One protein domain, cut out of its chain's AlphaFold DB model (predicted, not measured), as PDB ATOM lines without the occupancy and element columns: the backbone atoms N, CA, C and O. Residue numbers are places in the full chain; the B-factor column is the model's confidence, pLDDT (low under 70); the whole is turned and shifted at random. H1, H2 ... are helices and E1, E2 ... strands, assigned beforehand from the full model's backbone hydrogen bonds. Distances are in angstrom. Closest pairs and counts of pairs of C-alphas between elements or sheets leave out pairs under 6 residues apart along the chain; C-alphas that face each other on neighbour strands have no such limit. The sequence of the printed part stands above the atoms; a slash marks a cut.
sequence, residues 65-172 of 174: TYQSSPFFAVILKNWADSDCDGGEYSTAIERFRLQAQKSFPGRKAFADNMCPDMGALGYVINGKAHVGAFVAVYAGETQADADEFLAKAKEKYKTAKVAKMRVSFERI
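AT A GLANCE: This is residues 65 to 172 of the 174 residues of an uncharacterized protein of uncultured bacterium (UniProt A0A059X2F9). A strongly twisted sheet of six strands, E1 to E6, has two helices packed on it at separate places, H1 along E5 and E3, and H2 along E2 and E5. The long strand E6 bends away from E2, and its far part, with the short strands E1 and E4 on its two sides, has no named helix over it. The 108 printed residues hold, in chain order, E1, E2, H1, E3, E4, E5, H2 and E6. The class is mixed, helices and strands, in a branched sheet whose neighbour pairs are antiparallel. The whole is compact, with a radius of gyration of the C-alphas of 13.4 A and spans of 36 by 29 by 23 A.

IN THESE COORDINATES: E1, residues 65 to 67, begins at C-alpha 65 (-9.197, 4.851, 3.605) and is 6.5 A long. E2, residues 71 to 79, is 21.7 A long and bends by 71 degrees at residue 76. H1, residues 91 to 103, is 18.4 A long and begins at C-alpha 91 (-0.244, 22.689, -16.179). E3 is residues 109 to 112 and E4 residues 122 to 125, 10.7 A and 9.9 A. E5, residues 133 to 140, is 21.1 A long, and H2, residues 143 to 156, 20.4 A. E6, residues 161 to 170, is 27.4 A long, bends by 55 degrees at residue 164 and ends at C-alpha 170 (-6.226, 4.751, 0.155).

HOW THE PARTS SIT: E6 has three neighbours: E1 and E2 lie on one side of it and E4 on the other side. Its pairing is staggered, with E2 over residues 161 to 165, E4 over 165 to 168 and E1 over 168 to 170. N 66 and O 169 are 2.8 A apart, N 73 and O 163 3.0 A, and N 124 and O 166 2.9 A, within hydrogen-bond range. On the other side of E2 lies E5, with N 74 and O 137 at 2.9 A. E2 lies on one side of E5 and E3, an edge strand, on the other side, with N 110 and O 136 at 2.9 A. H1 is on the sheet at a height of 8.5 A, along the strands, at 14 degrees to E5 on the local plane; it is over E5 and only just over E3, on which 3 of its C-alphas fall. Its closest C-alphas to E3 are those of Gln 101 and Ala 109, 5.0 A. H2 is on the sheet at a height of 8.1 A, at 24 degrees to E2 on the local plane, along the strands; the closest C-alphas of H2 and E5 are those of Ala 146 and Ala 139, 4.6 A. H1 and H2 are apart. In H1 every O i to N i+4 pair is within hydrogen-bond range, in H2 7 of 10.

THE WHOLE: The C-alphas farthest apart are those of Glu 155 and Ile 172, 40.9 A. The printed part has no cut, and the link from E2 to H1, 11 residues, is long. Mean pLDDT of the printed part is 92.3; residues 86, 113 to 114, 116 and 118 are under 70.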
ATOM      1  N   THR A  65      -9.358   3.400   3.664       92.62
ATOM      2  CA  THR A  65      -9.197   4.851   3.605       92.62
ATOM      3  C   THR A  65      -8.650   5.394   4.929       92.62
ATOM      4  O   THR A  65      -9.273   5.269   5.985       92.62
ATOM      5  N   TYR A  66      -7.503   6.064   4.876       94.81
ATOM      6  CA  TYR A  66      -6.918   6.802   5.995       94.81
ATOM      7  C   TYR A  66      -7.210   8.286   5.828       94.81
ATOM      8  O   TYR A  66      -6.935   8.837   4.767       94.81
ATOM      9  N   GLN A  67      -7.739   8.946   6.862       96.00
ATOM     10  CA  GLN A  67      -8.129  10.358   6.802       96.00
ATOM     11  C   GLN A  67      -7.415  11.198   7.856       96.00
ATOM     12  O   GLN A  67      -7.221  10.755   8.989       96.00
ATOM     13  N   SER A  68      -7.084  12.436   7.500       97.44
ATOM     14  CA  SER A  68      -6.605  13.421   8.462       97.44
ATOM     15  C   SER A  68      -7.684  13.812   9.479       97.44
ATOM     16  O   SER A  68      -8.893  13.735   9.225       97.44
ATOM     17  N   SER A  69      -7.247  14.361  10.610       96.75
ATOM     18  CA  SER A  69      -8.071  15.240  11.432       96.75
ATOM     19  C   SER A  69      -8.653  16.378  10.582       96.75
ATOM     20  O   SER A  69      -8.032  16.784   9.591       96.75
ATOM     21  N   PRO A  70      -9.840  16.903  10.944       97.62
ATOM     22  CA  PRO A  70     -10.388  18.079  10.287       97.62
ATOM     23  C   PRO A  70      -9.425  19.257  10.371       97.62
ATOM     24  O   PRO A  70      -8.833  19.499  11.418       97.62
ATOM     25  N   PHE A  71      -9.346  20.015   9.291       98.44
ATOM     26  CA  PHE A  71      -8.644  21.289   9.240       98.44
ATOM     27  C   PHE A  71      -9.453  22.290   8.421       98.44
ATOM     28  O   PHE A  71     -10.467  21.941   7.811       98.44
ATOM     29  N   PHE A  72      -9.004  23.535   8.394       98.75
ATOM     30  CA  PHE A  72      -9.536  24.561   7.518       98.75
ATOM     31  C   PHE A  72      -8.527  24.907   6.435       98.75
ATOM     32  O   PHE A  72      -7.320  24.997   6.673       98.75
ATOM     33  N   ALA A  73      -9.039  25.131   5.234       98.81
ATOM     34  CA  ALA A  73      -8.288  25.676   4.120       98.81
ATOM     35  C   ALA A  73      -9.030  26.869   3.534       98.81
ATOM     36  O   ALA A  73     -10.253  26.978   3.644       98.81
ATOM     37  N   VAL A  74      -8.288  27.744   2.866       98.81
ATOM     38  CA  VAL A  74      -8.866  28.768   2.005       98.81
ATOM     39  C   VAL A  74      -8.739  28.287   0.568       98.81
ATOM     40  O   VAL A  74      -7.635  28.184   0.033       98.81
ATOM     41  N   ILE A  75      -9.877  27.987  -0.053       98.50
ATOM     42  CA  ILE A  75      -9.964  27.659  -1.475       98.50
ATOM     43  C   ILE A  75      -9.808  28.961  -2.251       98.50
ATOM     44  O   ILE A  75     -10.620  29.874  -2.100       98.50
ATOM     45  N   LEU A  76      -8.771  29.039  -3.079       98.50
ATOM     46  CA  LEU A  76      -8.449  30.222  -3.875       98.50
ATOM     47  C   LEU A  76      -9.218  30.234  -5.196       98.50
ATOM     48  O   LEU A  76      -9.706  31.281  -5.624       98.50
ATOM     49  N   LYS A  77      -9.322  29.069  -5.843       96.50
ATOM     50  CA  LYS A  77      -9.987  28.897  -7.137       96.50
ATOM     51  C   LYS A  77     -10.478  27.457  -7.304       96.50
ATOM     52  O   LYS A  77      -9.842  26.536  -6.800       96.50
ATOM     53  N   ASN A  78     -11.608  27.301  -7.993       93.69
ATOM     54  CA  ASN A  78     -12.161  26.016  -8.425       93.69
ATOM     55  C   ASN A  78     -12.212  25.998  -9.958       93.69
ATOM     56  O   ASN A  78     -12.331  27.056 -10.583       93.69
ATOM     57  N   TRP A  79     -12.171  24.804 -10.526       90.38
ATOM     58  CA  TRP A  79     -12.345  24.511 -11.939       90.38
ATOM     59  C   TRP A  79     -13.411  23.425 -12.069       90.38
ATOM     60  O   TRP A  79     -13.410  22.471 -11.292       90.38
ATOM     61  N   ALA A  80     -14.334  23.606 -13.016       82.75
ATOM     62  CA  ALA A  80     -15.348  22.596 -13.314       82.75
ATOM     63  C   ALA A  80     -14.694  21.361 -13.946       82.75
ATOM     64  O   ALA A  80     -14.938  20.248 -13.496       82.75
ATOM     65  N   ASP A  81     -13.782  21.615 -14.886       73.88
ATOM     66  CA  ASP A  81     -13.017  20.617 -15.620       73.88
ATOM     67  C   ASP A  81     -11.524  20.969 -15.575       73.88
ATOM     68  O   ASP A  81     -11.143  22.145 -15.488       73.88
ATOM     69  N   SER A  82     -10.678  19.947 -15.630       74.94
ATOM     70  CA  SER A  82      -9.223  20.072 -15.678       74.94
ATOM     71  C   SER A  82      -8.678  19.264 -16.846       74.94
ATOM     72  O   SER A  82      -8.879  18.050 -16.902       74.94
ATOM     73  N   ASP A  83      -7.952  19.924 -17.745       78.06
ATOM     74  CA  ASP A  83      -7.232  19.237 -18.815       78.06
ATOM     75  C   ASP A  83      -5.932  18.631 -18.282       78.06
ATOM     76  O   ASP A  83      -5.166  19.299 -17.584       78.06
ATOM     77  N   CYS A  84      -5.675  17.380 -18.659       78.69
ATOM     78  CA  CYS A  84      -4.466  16.616 -18.339       78.69
ATOM     79  C   CYS A  84      -3.333  16.867 -19.341       78.69
ATOM     80  O   CYS A  84      -2.803  15.950 -19.963       78.69
ATOM     81  N   ASP A  85      -2.981  18.134 -19.541       80.31
ATOM     82  CA  ASP A  85      -1.996  18.564 -20.540       80.31
ATOM     83  C   ASP A  85      -0.532  18.391 -20.088       80.31
ATOM     84  O   ASP A  85       0.385  18.484 -20.902       80.31
ATOM     85  N   GLY A  86      -0.300  18.118 -18.800       69.94
ATOM     86  CA  GLY A  86       1.013  17.855 -18.202       69.94
ATOM     87  C   GLY A  86       1.305  16.376 -17.935       69.94
ATOM     88  O   GLY A  86       2.252  16.068 -17.214       69.94
ATOM     89  N   GLY A  87       0.495  15.460 -18.474       77.38
ATOM     90  CA  GLY A  87       0.563  14.028 -18.174       77.38
ATOM     91  C   GLY A  87      -0.266  13.683 -16.940       77.38
ATOM     92  O   GLY A  87      -1.449  13.394 -17.063       77.38
ATOM     93  N   GLU A  88       0.345  13.739 -15.756       75.56
ATOM     94  CA  GLU A  88      -0.305  13.414 -14.469       75.56
ATOM     95  C   GLU A  88      -0.912  14.644 -13.773       75.56
ATOM     96  O   GLU A  88      -1.447  14.554 -12.667       75.56
ATOM     97  N   TYR A  89      -0.829  15.817 -14.407       80.19
ATOM     98  CA  TYR A  89      -1.402  17.043 -13.873       80.19
ATOM     99  C   TYR A  89      -1.832  18.043 -14.945       80.19
ATOM    100  O   TYR A  89      -1.342  18.027 -16.074       80.19
ATOM    101  N   SER A  90      -2.695  18.982 -14.551       88.81
ATOM    102  CA  SER A  90      -3.027  20.163 -15.346       88.81
ATOM    103  C   SER A  90      -1.987  21.270 -15.160       88.81
ATOM    104  O   SER A  90      -1.820  21.818 -14.062       88.81
ATOM    105  N   THR A  91      -1.301  21.667 -16.233       89.31
ATOM    106  CA  THR A  91      -0.244  22.689 -16.179       89.31
ATOM    107  C   THR A  91      -0.780  24.052 -15.744       89.31
ATOM    108  O   THR A  91      -0.088  24.802 -15.045       89.31
ATOM    109  N   ALA A  92      -2.023  24.381 -16.109       91.06
ATOM    110  CA  ALA A  92      -2.678  25.623 -15.716       91.06
ATOM    111  C   ALA A  92      -2.945  25.672 -14.204       91.06
ATOM    112  O   ALA A  92      -2.707  26.704 -13.563       91.06
ATOM    113  N   ILE A  93      -3.401  24.555 -13.631       93.19
ATOM    114  CA  ILE A  93      -3.667  24.431 -12.194       93.19
ATOM    115  C   ILE A  93      -2.350  24.461 -11.421       93.19
ATOM    116  O   ILE A  93      -2.225  25.230 -10.466       93.19
ATOM    117  N   GLU A  94      -1.328  23.728 -11.871       93.50
ATOM    118  CA  GLU A  94      -0.025  23.704 -11.198       93.50
ATOM    119  C   GLU A  94       0.672  25.066 -11.238       93.50
ATOM    120  O   GLU A  94       1.187  25.544 -10.223       93.50
ATOM    121  N   ARG A  95       0.610  25.772 -12.372       94.81
ATOM    122  CA  ARG A  95       1.119  27.146 -12.472       94.81
ATOM    123  C   ARG A  95       0.431  28.069 -11.465       94.81
ATOM    124  O   ARG A  95       1.103  28.867 -10.805       94.81
ATOM    125  N   PHE A  96      -0.889  27.953 -11.320       96.38
ATOM    126  CA  PHE A  96      -1.643  28.735 -10.341       96.38
ATOM    127  C   PHE A  96      -1.263  28.356  -8.901       96.38
ATOM    128  O   PHE A  96      -1.038  29.241  -8.071       96.38
ATOM    129  N   ARG A  97      -1.120  27.060  -8.599       97.12
ATOM    130  CA  ARG A  97      -0.688  26.568  -7.284       97.12
ATOM    131  C   ARG A  97       0.701  27.082  -6.916       97.12
ATOM    132  O   ARG A  97       0.891  27.562  -5.802       97.12
ATOM    133  N   LEU A  98       1.655  27.069  -7.844       97.50
ATOM    134  CA  LEU A  98       2.998  27.619  -7.632       97.50
ATOM    135  C   LEU A  98       2.968  29.129  -7.362       97.50
ATOM    136  O   LEU A  98       3.693  29.617  -6.491       97.50
ATOM    137  N   GLN A  99       2.111  29.883  -8.055       98.19
ATOM    138  CA  GLN A  99       1.911  31.308  -7.776       98.19
ATOM    139  C   GLN A  99       1.320  31.537  -6.374       98.19
ATOM    140  O   GLN A  99       1.754  32.447  -5.657       98.19
ATOM    141  N   ALA A 100       0.354  30.710  -5.969       98.25
ATOM    142  CA  ALA A 100      -0.207  30.742  -4.624       98.25
ATOM    143  C   ALA A 100       0.854  30.399  -3.569       98.25
ATOM    144  O   ALA A 100       1.002  31.139  -2.599       98.25
ATOM    145  N   GLN A 101       1.667  29.361  -3.796       98.44
ATOM    146  CA  GLN A 101       2.736  28.958  -2.881       98.44
ATOM    147  C   GLN A 101       3.760  30.075  -2.666       98.44
ATOM    148  O   GLN A 101       4.165  30.320  -1.533       98.44
ATOM    149  N   LYS A 102       4.140  30.787  -3.735       98.19
ATOM    150  CA  LYS A 102       5.019  31.967  -3.650       98.19
ATOM    151  C   LYS A 102       4.392  33.110  -2.852       98.19
ATOM    152  O   LYS A 102       5.108  33.859  -2.200       98.19
ATOM    153  N   SER A 103       3.070  33.256  -2.917       98.06
ATOM    154  CA  SER A 103       2.344  34.306  -2.193       98.06
ATOM    155  C   SER A 103       2.206  33.987  -0.700       98.06
ATOM    156  O   SER A 103       2.108  34.904   0.108       98.06
ATOM    157  N   PHE A 104       2.223  32.703  -0.333       97.75
ATOM    158  CA  PHE A 104       2.059  32.233   1.041       97.75
ATOM    159  C   PHE A 104       3.141  31.199   1.400       97.75
ATOM    160  O   PHE A 104       2.830  30.029   1.609       97.75
ATOM    161  N   PRO A 105       4.425  31.591   1.478       97.56
ATOM    162  CA  PRO A 105       5.536  30.640   1.577       97.56
ATOM    163  C   PRO A 105       5.522  29.782   2.851       97.56
ATOM    164  O   PRO A 105       6.016  28.665   2.819       97.56
ATOM    165  N   GLY A 106       4.929  30.262   3.950       97.44
ATOM    166  CA  GLY A 106       4.817  29.510   5.210       97.44
ATOM    167  C   GLY A 106       3.582  28.608   5.320       97.44
ATOM    168  O   GLY A 106       3.336  28.043   6.381       97.44
ATOM    169  N   ARG A 107       2.756  28.514   4.270       98.25
ATOM    170  CA  ARG A 107       1.538  27.691   4.255       98.25
ATOM    171  C   ARG A 107       1.491  26.880   2.971       98.25
ATOM    172  O   ARG A 107       1.654  27.418   1.877       98.25
ATOM    173  N   LYS A 108       1.258  25.578   3.080       98.50
ATOM    174  CA  LYS A 108       1.211  24.686   1.925       98.50
ATOM    175  C   LYS A 108       0.038  25.060   1.019       98.50
ATOM    176  O   LYS A 108      -1.122  24.989   1.434       98.50
ATOM    177  N   ALA A 109       0.358  25.431  -0.218       98.38
ATOM    178  CA  ALA A 109      -0.589  25.495  -1.318       98.38
ATOM    179  C   ALA A 109      -0.667  24.117  -1.979       98.38
ATOM    180  O   ALA A 109       0.352  23.564  -2.411       98.38
ATOM    181  N   PHE A 110      -1.877  23.583  -2.058       97.25
ATOM    182  CA  PHE A 110      -2.173  22.248  -2.557       97.25
ATOM    183  C   PHE A 110      -3.304  22.301  -3.577       97.25
ATOM    184  O   PHE A 110      -4.013  23.307  -3.691       97.25
ATOM    185  N   ALA A 111      -3.438  21.223  -4.334       94.38
ATOM    186  CA  ALA A 111      -4.462  21.080  -5.347       94.38
ATOM    187  C   ALA A 111      -5.081  19.685  -5.303       94.38
ATOM    188  O   ALA A 111      -4.459  18.735  -4.826       94.38
ATOM    189  N   ASP A 112      -6.302  19.599  -5.808       88.25
ATOM    190  CA  ASP A 112      -7.015  18.345  -6.032       88.25
ATOM    191  C   ASP A 112      -7.182  18.099  -7.526       88.25
ATOM    192  O   ASP A 112      -7.210  19.050  -8.313       88.25
ATOM    193  N   ASN A 113      -7.324  16.816  -7.856       67.69
ATOM    194  CA  ASN A 113      -7.719  16.296  -9.151       67.69
ATOM    195  C   ASN A 113      -6.888  16.882 -10.296       67.69
ATOM    196  O   ASN A 113      -7.378  17.566 -11.190       67.69
ATOM    197  N   MET A 114      -5.581  16.647 -10.206       65.25
ATOM    198  CA  MET A 114      -4.633  17.084 -11.217       65.25
ATOM    199  C   MET A 114      -4.753  16.231 -12.489       65.25
ATOM    200  O   MET A 114      -4.651  16.828 -13.554       65.25
ATOM    201  N   CYS A 115      -5.042  14.924 -12.368       71.75
ATOM    202  CA  CYS A 115      -5.432  13.938 -13.395       71.75
ATOM    203  C   CYS A 115      -5.839  12.612 -12.713       71.75
ATOM    204  O   CYS A 115      -5.599  12.469 -11.511       71.75
ATOM    205  N   PRO A 116      -6.405  11.620 -13.438       68.19
ATOM    206  CA  PRO A 116      -6.611  10.279 -12.896       68.19
ATOM    207  C   PRO A 116      -5.284   9.644 -12.447       68.19
ATOM    208  O   PRO A 116      -4.464   9.251 -13.272       68.19
ATOM    209  N   ASP A 117      -5.090   9.532 -11.135       71.12
ATOM    210  CA  ASP A 117      -3.947   8.871 -10.503       71.12
ATOM    211  C   ASP A 117      -4.461   7.947  -9.388       71.12
ATOM    212  O   ASP A 117      -5.159   8.372  -8.466       71.12
ATOM    213  N   MET A 118      -4.108   6.662  -9.469       66.38
ATOM    214  CA  MET A 118      -4.494   5.640  -8.485       66.38
ATOM    215  C   MET A 118      -3.834   5.861  -7.112       66.38
ATOM    216  O   MET A 118      -4.262   5.272  -6.121       66.38
ATOM    217  N   GLY A 119      -2.787   6.687  -7.045       76.25
ATOM    218  CA  GLY A 119      -2.113   7.121  -5.823       76.25
ATOM    219  C   GLY A 119      -2.542   8.502  -5.318       76.25
ATOM    220  O   GLY A 119      -1.953   8.984  -4.336       76.25
ATOM    221  N   ALA A 120      -3.534   9.135  -5.953       84.31
ATOM    222  CA  ALA A 120      -3.971  10.483  -5.620       84.31
ATOM    223  C   ALA A 120      -4.533  10.579  -4.196       84.31
ATOM    224  O   ALA A 120      -5.082   9.631  -3.625       84.31
ATOM    225  N   LEU A 121      -4.407  11.767  -3.611       92.19
ATOM    226  CA  LEU A 121      -5.134  12.095  -2.394       92.19
ATOM    227  C   LEU A 121      -6.581  12.443  -2.725       92.19
ATOM    228  O   LEU A 121      -6.851  13.172  -3.670       92.19
ATOM    229  N   GLY A 122      -7.499  11.967  -1.889       92.75
ATOM    230  CA  GLY A 122      -8.883  12.426  -1.891       92.75
ATOM    231  C   GLY A 122      -9.077  13.595  -0.930       92.75
ATOM    232  O   GLY A 122      -8.429  13.666   0.120       92.75
ATOM    233  N   TYR A 123     -10.014  14.487  -1.248       94.75
ATOM    234  CA  TYR A 123     -10.395  15.588  -0.368       94.75
ATOM    235  C   TYR A 123     -11.894  15.578  -0.078       94.75
ATOM    236  O   TYR A 123     -12.747  15.558  -0.967       94.75
ATOM    237  N   VAL A 124     -12.220  15.634   1.212       95.00
ATOM    238  CA  VAL A 124     -13.587  15.827   1.698       95.00
ATOM    239  C   VAL A 124     -13.737  17.282   2.103       95.00
ATOM    240  O   VAL A 124     -13.038  17.745   3.003       95.00
ATOM    241  N   ILE A 125     -14.677  17.990   1.486       95.44
ATOM    242  CA  ILE A 125     -14.954  19.408   1.719       95.44
ATOM    243  C   ILE A 125     -16.339  19.541   2.336       95.44
ATOM    244  O   ILE A 125     -17.334  19.089   1.773       95.44
ATOM    245  N   ASN A 126     -16.416  20.155   3.517       94.44
ATOM    246  CA  ASN A 126     -17.657  20.356   4.269       94.44
ATOM    247  C   ASN A 126     -18.483  19.059   4.419       94.44
ATOM    248  O   ASN A 126     -19.710  19.073   4.365       94.44
ATOM    249  N   GLY A 127     -17.790  17.929   4.596       92.19
ATOM    250  CA  GLY A 127     -18.400  16.612   4.799       92.19
ATOM    251  C   GLY A 127     -18.795  15.859   3.526       92.19
ATOM    252  O   GLY A 127     -19.361  14.778   3.643       92.19
ATOM    253  N   LYS A 128     -18.493  16.379   2.330       92.75
ATOM    254  CA  LYS A 128     -18.770  15.710   1.050       92.75
ATOM    255  C   LYS A 128     -17.481  15.477   0.271       92.75
ATOM    256  O   LYS A 128     -16.576  16.305   0.345       92.75
ATOM    257  N   ALA A 129     -17.402  14.375  -0.472       88.94
ATOM    258  CA  ALA A 129     -16.342  14.199  -1.461       88.94
ATOM    259  C   ALA A 129     -16.394  15.362  -2.463       88.94
ATOM    260  O   ALA A 129     -17.483  15.772  -2.879       88.94
ATOM    261  N   HIS A 130     -15.240  15.941  -2.779       86.75
ATOM    262  CA  HIS A 130     -15.171  17.002  -3.771       86.75
ATOM    263  C   HIS A 130     -15.288  16.442  -5.193       86.75
ATOM    264  O   HIS A 130     -14.897  15.311  -5.456       86.75
ATOM    265  N   VAL A 131     -15.842  17.252  -6.096       82.56
ATOM    266  CA  VAL A 131     -15.914  16.982  -7.534       82.56
ATOM    267  C   VAL A 131     -15.400  18.222  -8.254       82.56
ATOM    268  O   VAL A 131     -15.817  19.336  -7.922       82.56
ATOM    269  N   GLY A 132     -14.531  18.011  -9.239       86.38
ATOM    270  CA  GLY A 132     -13.801  19.067  -9.937       86.38
ATOM    271  C   GLY A 132     -12.378  19.213  -9.407       86.38
ATOM    272  O   GLY A 132     -11.895  18.364  -8.657       86.38
ATOM    273  N   ALA A 133     -11.704  20.279  -9.829       90.75
ATOM    274  CA  ALA A 133     -10.349  20.588  -9.390       90.75
ATOM    275  C   ALA A 133     -10.319  21.911  -8.621       90.75
ATOM    276  O   ALA A 133     -11.098  22.836  -8.878       90.75
ATOM    277  N   PHE A 134      -9.389  22.043  -7.681       94.81
ATOM    278  CA  PHE A 134      -9.206  23.282  -6.932       94.81
ATOM    279  C   PHE A 134      -7.744  23.543  -6.602       94.81
ATOM    280  O   PHE A 134      -6.909  22.646  -6.614       94.81
ATOM    281  N   VAL A 135      -7.463  24.790  -6.228       97.44
ATOM    282  CA  VAL A 135      -6.244  25.168  -5.512       97.44
ATOM    283  C   VAL A 135      -6.647  25.822  -4.204       97.44
ATOM    284  O   VAL A 135      -7.455  26.758  -4.179       97.44
ATOM    285  N   ALA A 136      -6.063  25.337  -3.118       98.50
ATOM    286  CA  ALA A 136      -6.305  25.823  -1.774       98.50
ATOM    287  C   ALA A 136      -4.991  25.991  -1.009       98.50
ATOM    288  O   ALA A 136      -3.937  25.498  -1.408       98.50
ATOM    289  N   VAL A 137      -5.058  26.720   0.099       98.75
ATOM    290  CA  VAL A 137      -3.940  26.901   1.025       98.75
ATOM    291  C   VAL A 137      -4.401  26.530   2.423       98.75
ATOM    292  O   VAL A 137      -5.497  26.912   2.840       98.75
ATOM    293  N   TYR A 138      -3.569  25.782   3.147       98.75
ATOM    294  CA  TYR A 138      -3.857  25.417   4.531       98.75
ATOM    295  C   TYR A 138      -4.044  26.667   5.406       98.75
ATOM    296  O   TYR A 138      -3.188  27.557   5.452       98.75
ATOM    297  N   ALA A 139      -5.165  26.723   6.124       98.62
ATOM    298  CA  ALA A 139      -5.606  27.910   6.843       98.62
ATOM    299  C   ALA A 139      -5.557  27.752   8.371       98.62
ATOM    300  O   ALA A 139      -5.399  28.756   9.054       98.62
ATOM    301  N   GLY A 140      -5.553  26.529   8.902       98.06
ATOM    302  CA  GLY A 140      -5.384  26.271  10.335       98.06
ATOM    303  C   GLY A 140      -6.212  25.086  10.813       98.06
ATOM    304  O   GLY A 140      -6.885  24.421  10.023       98.06
ATOM    305  N   GLU A 141      -6.172  24.817  12.114       97.69
ATOM    306  CA  GLU A 141      -7.032  23.807  12.750       97.69
ATOM    307  C   GLU A 141      -8.355  24.420  13.238       97.69
ATOM    308  O   GLU A 141      -9.344  23.703  13.412       97.69
ATOM    309  N   THR A 142      -8.406  25.747  13.403       98.12
ATOM    310  CA  THR A 142      -9.583  26.469  13.897       98.12
ATOM    311  C   THR A 142     -10.214  27.366  12.832       98.12
ATOM    312  O   THR A 142      -9.571  27.780  11.867       98.12
ATOM    313  N   GLN A 143     -11.496  27.688  13.024       98.44
ATOM    314  CA  GLN A 143     -12.208  28.648  12.177       98.44
ATOM    315  C   GLN A 143     -11.573  30.046  12.271       98.44
ATOM    316  O   GLN A 143     -11.454  30.724  11.257       98.44
ATOM    317  N   ALA A 144     -11.113  30.447  13.461       98.56
ATOM    318  CA  ALA A 144     -10.496  31.752  13.684       98.56
ATOM    319  C   ALA A 144      -9.196  31.922  12.878       98.56
ATOM    320  O   ALA A 144      -9.046  32.923  12.180       98.56
ATOM    321  N   ASP A 145      -8.311  30.915  12.892       98.31
ATOM    322  CA  ASP A 145      -7.088  30.918  12.068       98.31
ATOM    323  C   ASP A 145      -7.428  31.052  10.577       98.31
ATOM    324  O   ASP A 145      -6.749  31.744   9.810       98.31
ATOM    325  N   ALA A 146      -8.504  30.376  10.164       98.69
ATOM    326  CA  ALA A 146      -8.944  30.354   8.785       98.69
ATOM    327  C   ALA A 146      -9.513  31.697   8.329       98.69
ATOM    328  O   ALA A 146      -9.216  32.127   7.215       98.69
ATOM    329  N   ASP A 147     -10.292  32.362   9.178       98.69
ATOM    330  CA  ASP A 147     -10.870  33.673   8.897       98.69
ATOM    331  C   ASP A 147      -9.788  34.762   8.860       98.69
ATOM    332  O   ASP A 147      -9.788  35.601   7.953       98.69
ATOM    333  N   GLU A 148      -8.807  34.703   9.768       98.56
ATOM    334  CA  GLU A 148      -7.641  35.593   9.737       98.56
ATOM    335  C   GLU A 148      -6.859  35.424   8.427       98.56
ATOM    336  O   GLU A 148      -6.522  36.397   7.742       98.56
ATOM    337  N   PHE A 149      -6.592  34.176   8.035       98.69
ATOM    338  CA  PHE A 149      -5.888  33.910   6.790       98.69
ATOM    339  C   PHE A 149      -6.726  34.267   5.553       98.69
ATOM    340  O   PHE A 149      -6.179  34.766   4.568       98.69
ATOM    341  N   LEU A 150      -8.047  34.078   5.591       98.81
ATOM    342  CA  LEU A 150      -8.952  34.461   4.509       98.81
ATOM    343  C   LEU A 150      -8.887  35.962   4.225       98.81
ATOM    344  O   LEU A 150      -8.877  36.343   3.053       98.81
ATOM    345  N   ALA A 151      -8.836  36.803   5.262       98.44
ATOM    346  CA  ALA A 151      -8.714  38.250   5.098       98.44
ATOM    347  C   ALA A 151      -7.465  38.610   4.275       98.44
ATOM    348  O   ALA A 151      -7.579  39.293   3.256       98.44
ATOM    349  N   LYS A 152      -6.311  38.027   4.632       98.12
ATOM    350  CA  LYS A 152      -5.041  38.168   3.895       98.12
ATOM    351  C   LYS A 152      -5.153  37.623   2.468       98.12
ATOM    352  O   LYS A 152      -4.747  38.265   1.503       98.12
ATOM    353  N   ALA A 153      -5.746  36.441   2.297       98.44
ATOM    354  CA  ALA A 153      -5.894  35.819   0.985       98.44
ATOM    355  C   ALA A 153      -6.772  36.652   0.036       98.44
ATOM    356  O   ALA A 153      -6.454  36.763  -1.151       98.44
ATOM    357  N   LYS A 154      -7.837  37.284   0.548       98.44
ATOM    358  CA  LYS A 154      -8.758  38.136  -0.222       98.44
ATOM    359  C   LYS A 154      -8.134  39.431  -0.732       98.44
ATOM    360  O   LYS A 154      -8.687  40.043  -1.649       98.44
ATOM    361  N   GLU A 155      -6.981  39.854  -0.223       98.00
ATOM    362  CA  GLU A 155      -6.243  40.979  -0.809       98.00
ATOM    363  C   GLU A 155      -5.867  40.683  -2.268       98.00
ATOM    364  O   GLU A 155      -6.040  41.547  -3.132       98.00
ATOM    365  N   LYS A 156      -5.494  39.428  -2.558       97.25
ATOM    366  CA  LYS A 156      -5.057  38.959  -3.883       97.25
ATOM    367  C   LYS A 156      -6.084  38.090  -4.613       97.25
ATOM    368  O   LYS A 156      -6.230  38.196  -5.826       97.25
ATOM    369  N   TYR A 157      -6.809  37.245  -3.887       97.94
ATOM    370  CA  TYR A 157      -7.751  36.264  -4.425       97.94
ATOM    371  C   TYR A 157      -9.171  36.610  -3.966       97.94
ATOM    372  O   TYR A 157      -9.664  36.100  -2.964       97.94
ATOM    373  N   LYS A 158      -9.844  37.510  -4.691       97.50
ATOM    374  CA  LYS A 158     -11.142  38.087  -4.275       97.50
ATOM    375  C   LYS A 158     -12.254  37.049  -4.083       97.50
ATOM    376  O   LYS A 158     -13.119  37.233  -3.233       97.50
ATOM    377  N   THR A 159     -12.205  35.950  -4.834       96.81
ATOM    378  CA  THR A 159     -13.169  34.839  -4.766       96.81
ATOM    379  C   THR A 159     -12.821  33.789  -3.708       96.81
ATOM    380  O   THR A 159     -13.483  32.753  -3.643       96.81
ATOM    381  N   ALA A 160     -11.771  34.013  -2.911       98.44
ATOM    382  CA  ALA A 160     -11.328  33.058  -1.911       98.44
ATOM    383  C   ALA A 160     -12.400  32.814  -0.838       98.44
ATOM    384  O   ALA A 160     -13.105  33.738  -0.415       98.44
ATOM    385  N   LYS A 161     -12.502  31.563  -0.379       98.44
ATOM    386  CA  LYS A 161     -13.467  31.132   0.643       98.44
ATOM    387  C   LYS A 161     -12.871  30.085   1.577       98.44
ATOM    388  O   LYS A 161     -12.092  29.241   1.138       98.44
ATOM    389  N   VAL A 162     -13.263  30.122   2.847       98.62
ATOM    390  CA  VAL A 162     -12.904  29.084   3.823       98.62
ATOM    391  C   VAL A 162     -13.713  27.818   3.554       98.62
ATOM    392  O   VAL A 162     -14.890  27.877   3.189       98.62
ATOM    393  N   ALA A 163     -13.080  26.670   3.755       98.19
ATOM    394  CA  ALA A 163     -13.737  25.380   3.789       98.19
ATOM    395  C   ALA A 163     -13.140  24.497   4.887       98.19
ATOM    396  O   ALA A 163     -11.928  24.505   5.115       98.19
ATOM    397  N   LYS A 164     -13.995  23.703   5.537       98.38
ATOM    398  CA  LYS A 164     -13.559  22.649   6.452       98.38
ATOM    399  C   LYS A 164     -13.242  21.405   5.636       98.38
ATOM    400  O   LYS A 164     -14.091  20.935   4.880       98.38
ATOM    401  N   MET A 165     -12.044  20.865   5.795       98.12
ATOM    402  CA  MET A 165     -11.519  19.794   4.960       98.12
ATOM    403  C   MET A 165     -11.008  18.601   5.767       98.12
ATOM    404  O   MET A 165     -10.645  18.716   6.939       98.12
ATOM    405  N   ARG A 166     -10.981  17.445   5.103       97.62
ATOM    406  CA  ARG A 166     -10.116  16.307   5.428       97.62
ATOM    407  C   ARG A 166      -9.411  15.865   4.157       97.62
ATOM    408  O   ARG A 166     -10.019  15.895   3.090       97.62
ATOM    409  N   VAL A 167      -8.167  15.437   4.298       96.44
ATOM    410  CA  VAL A 167      -7.418  14.778   3.229       96.44
ATOM    411  C   VAL A 167      -7.387  13.281   3.509       96.44
ATOM    412  O   VAL A 167      -7.333  12.872   4.672       96.44
ATOM    413  N   SER A 168      -7.480  12.470   2.462       94.56
ATOM    414  CA  SER A 168      -7.540  11.020   2.566       94.56
ATOM    415  C   SER A 168      -6.594  10.326   1.605       94.56
ATOM    416  O   SER A 168      -6.367  10.795   0.495       94.56
ATOM    417  N   PHE A 169      -6.091   9.172   2.023       93.94
ATOM    418  CA  PHE A 169      -5.287   8.282   1.201       93.94
ATOM    419  C   PHE A 169      -5.803   6.857   1.344       93.94
ATOM    420  O   PHE A 169      -6.048   6.388   2.457       93.94
ATOM    421  N   GLU A 170      -5.915   6.167   0.220       92.00
ATOM    422  CA  GLU A 170      -6.226   4.751   0.155       92.00
ATOM    423  C   GLU A 170      -5.254   4.090  -0.813       92.00
ATOM    424  O   GLU A 170      -5.019   4.588  -1.909       92.00
ATOM    425  N   ARG A 171      -4.670   2.968  -0.392       89.06
ATOM    426  CA  ARG A 171      -3.879   2.133  -1.290       89.06
ATOM    427  C   ARG A 171      -4.796   1.060  -1.856       89.06
ATOM    428  O   ARG A 171      -5.121   0.113  -1.138       89.06
ATOM    429  N   ILE A 172      -5.179   1.224  -3.115       84.00
ATOM    430  CA  ILE A 172      -5.971   0.239  -3.846       84.00
ATOM    431  C   ILE A 172      -5.039  -0.896  -4.281       84.00
ATOM    432  O   ILE A 172      -3.974  -0.647  -4.845       84.00
TER     433      ILE A 172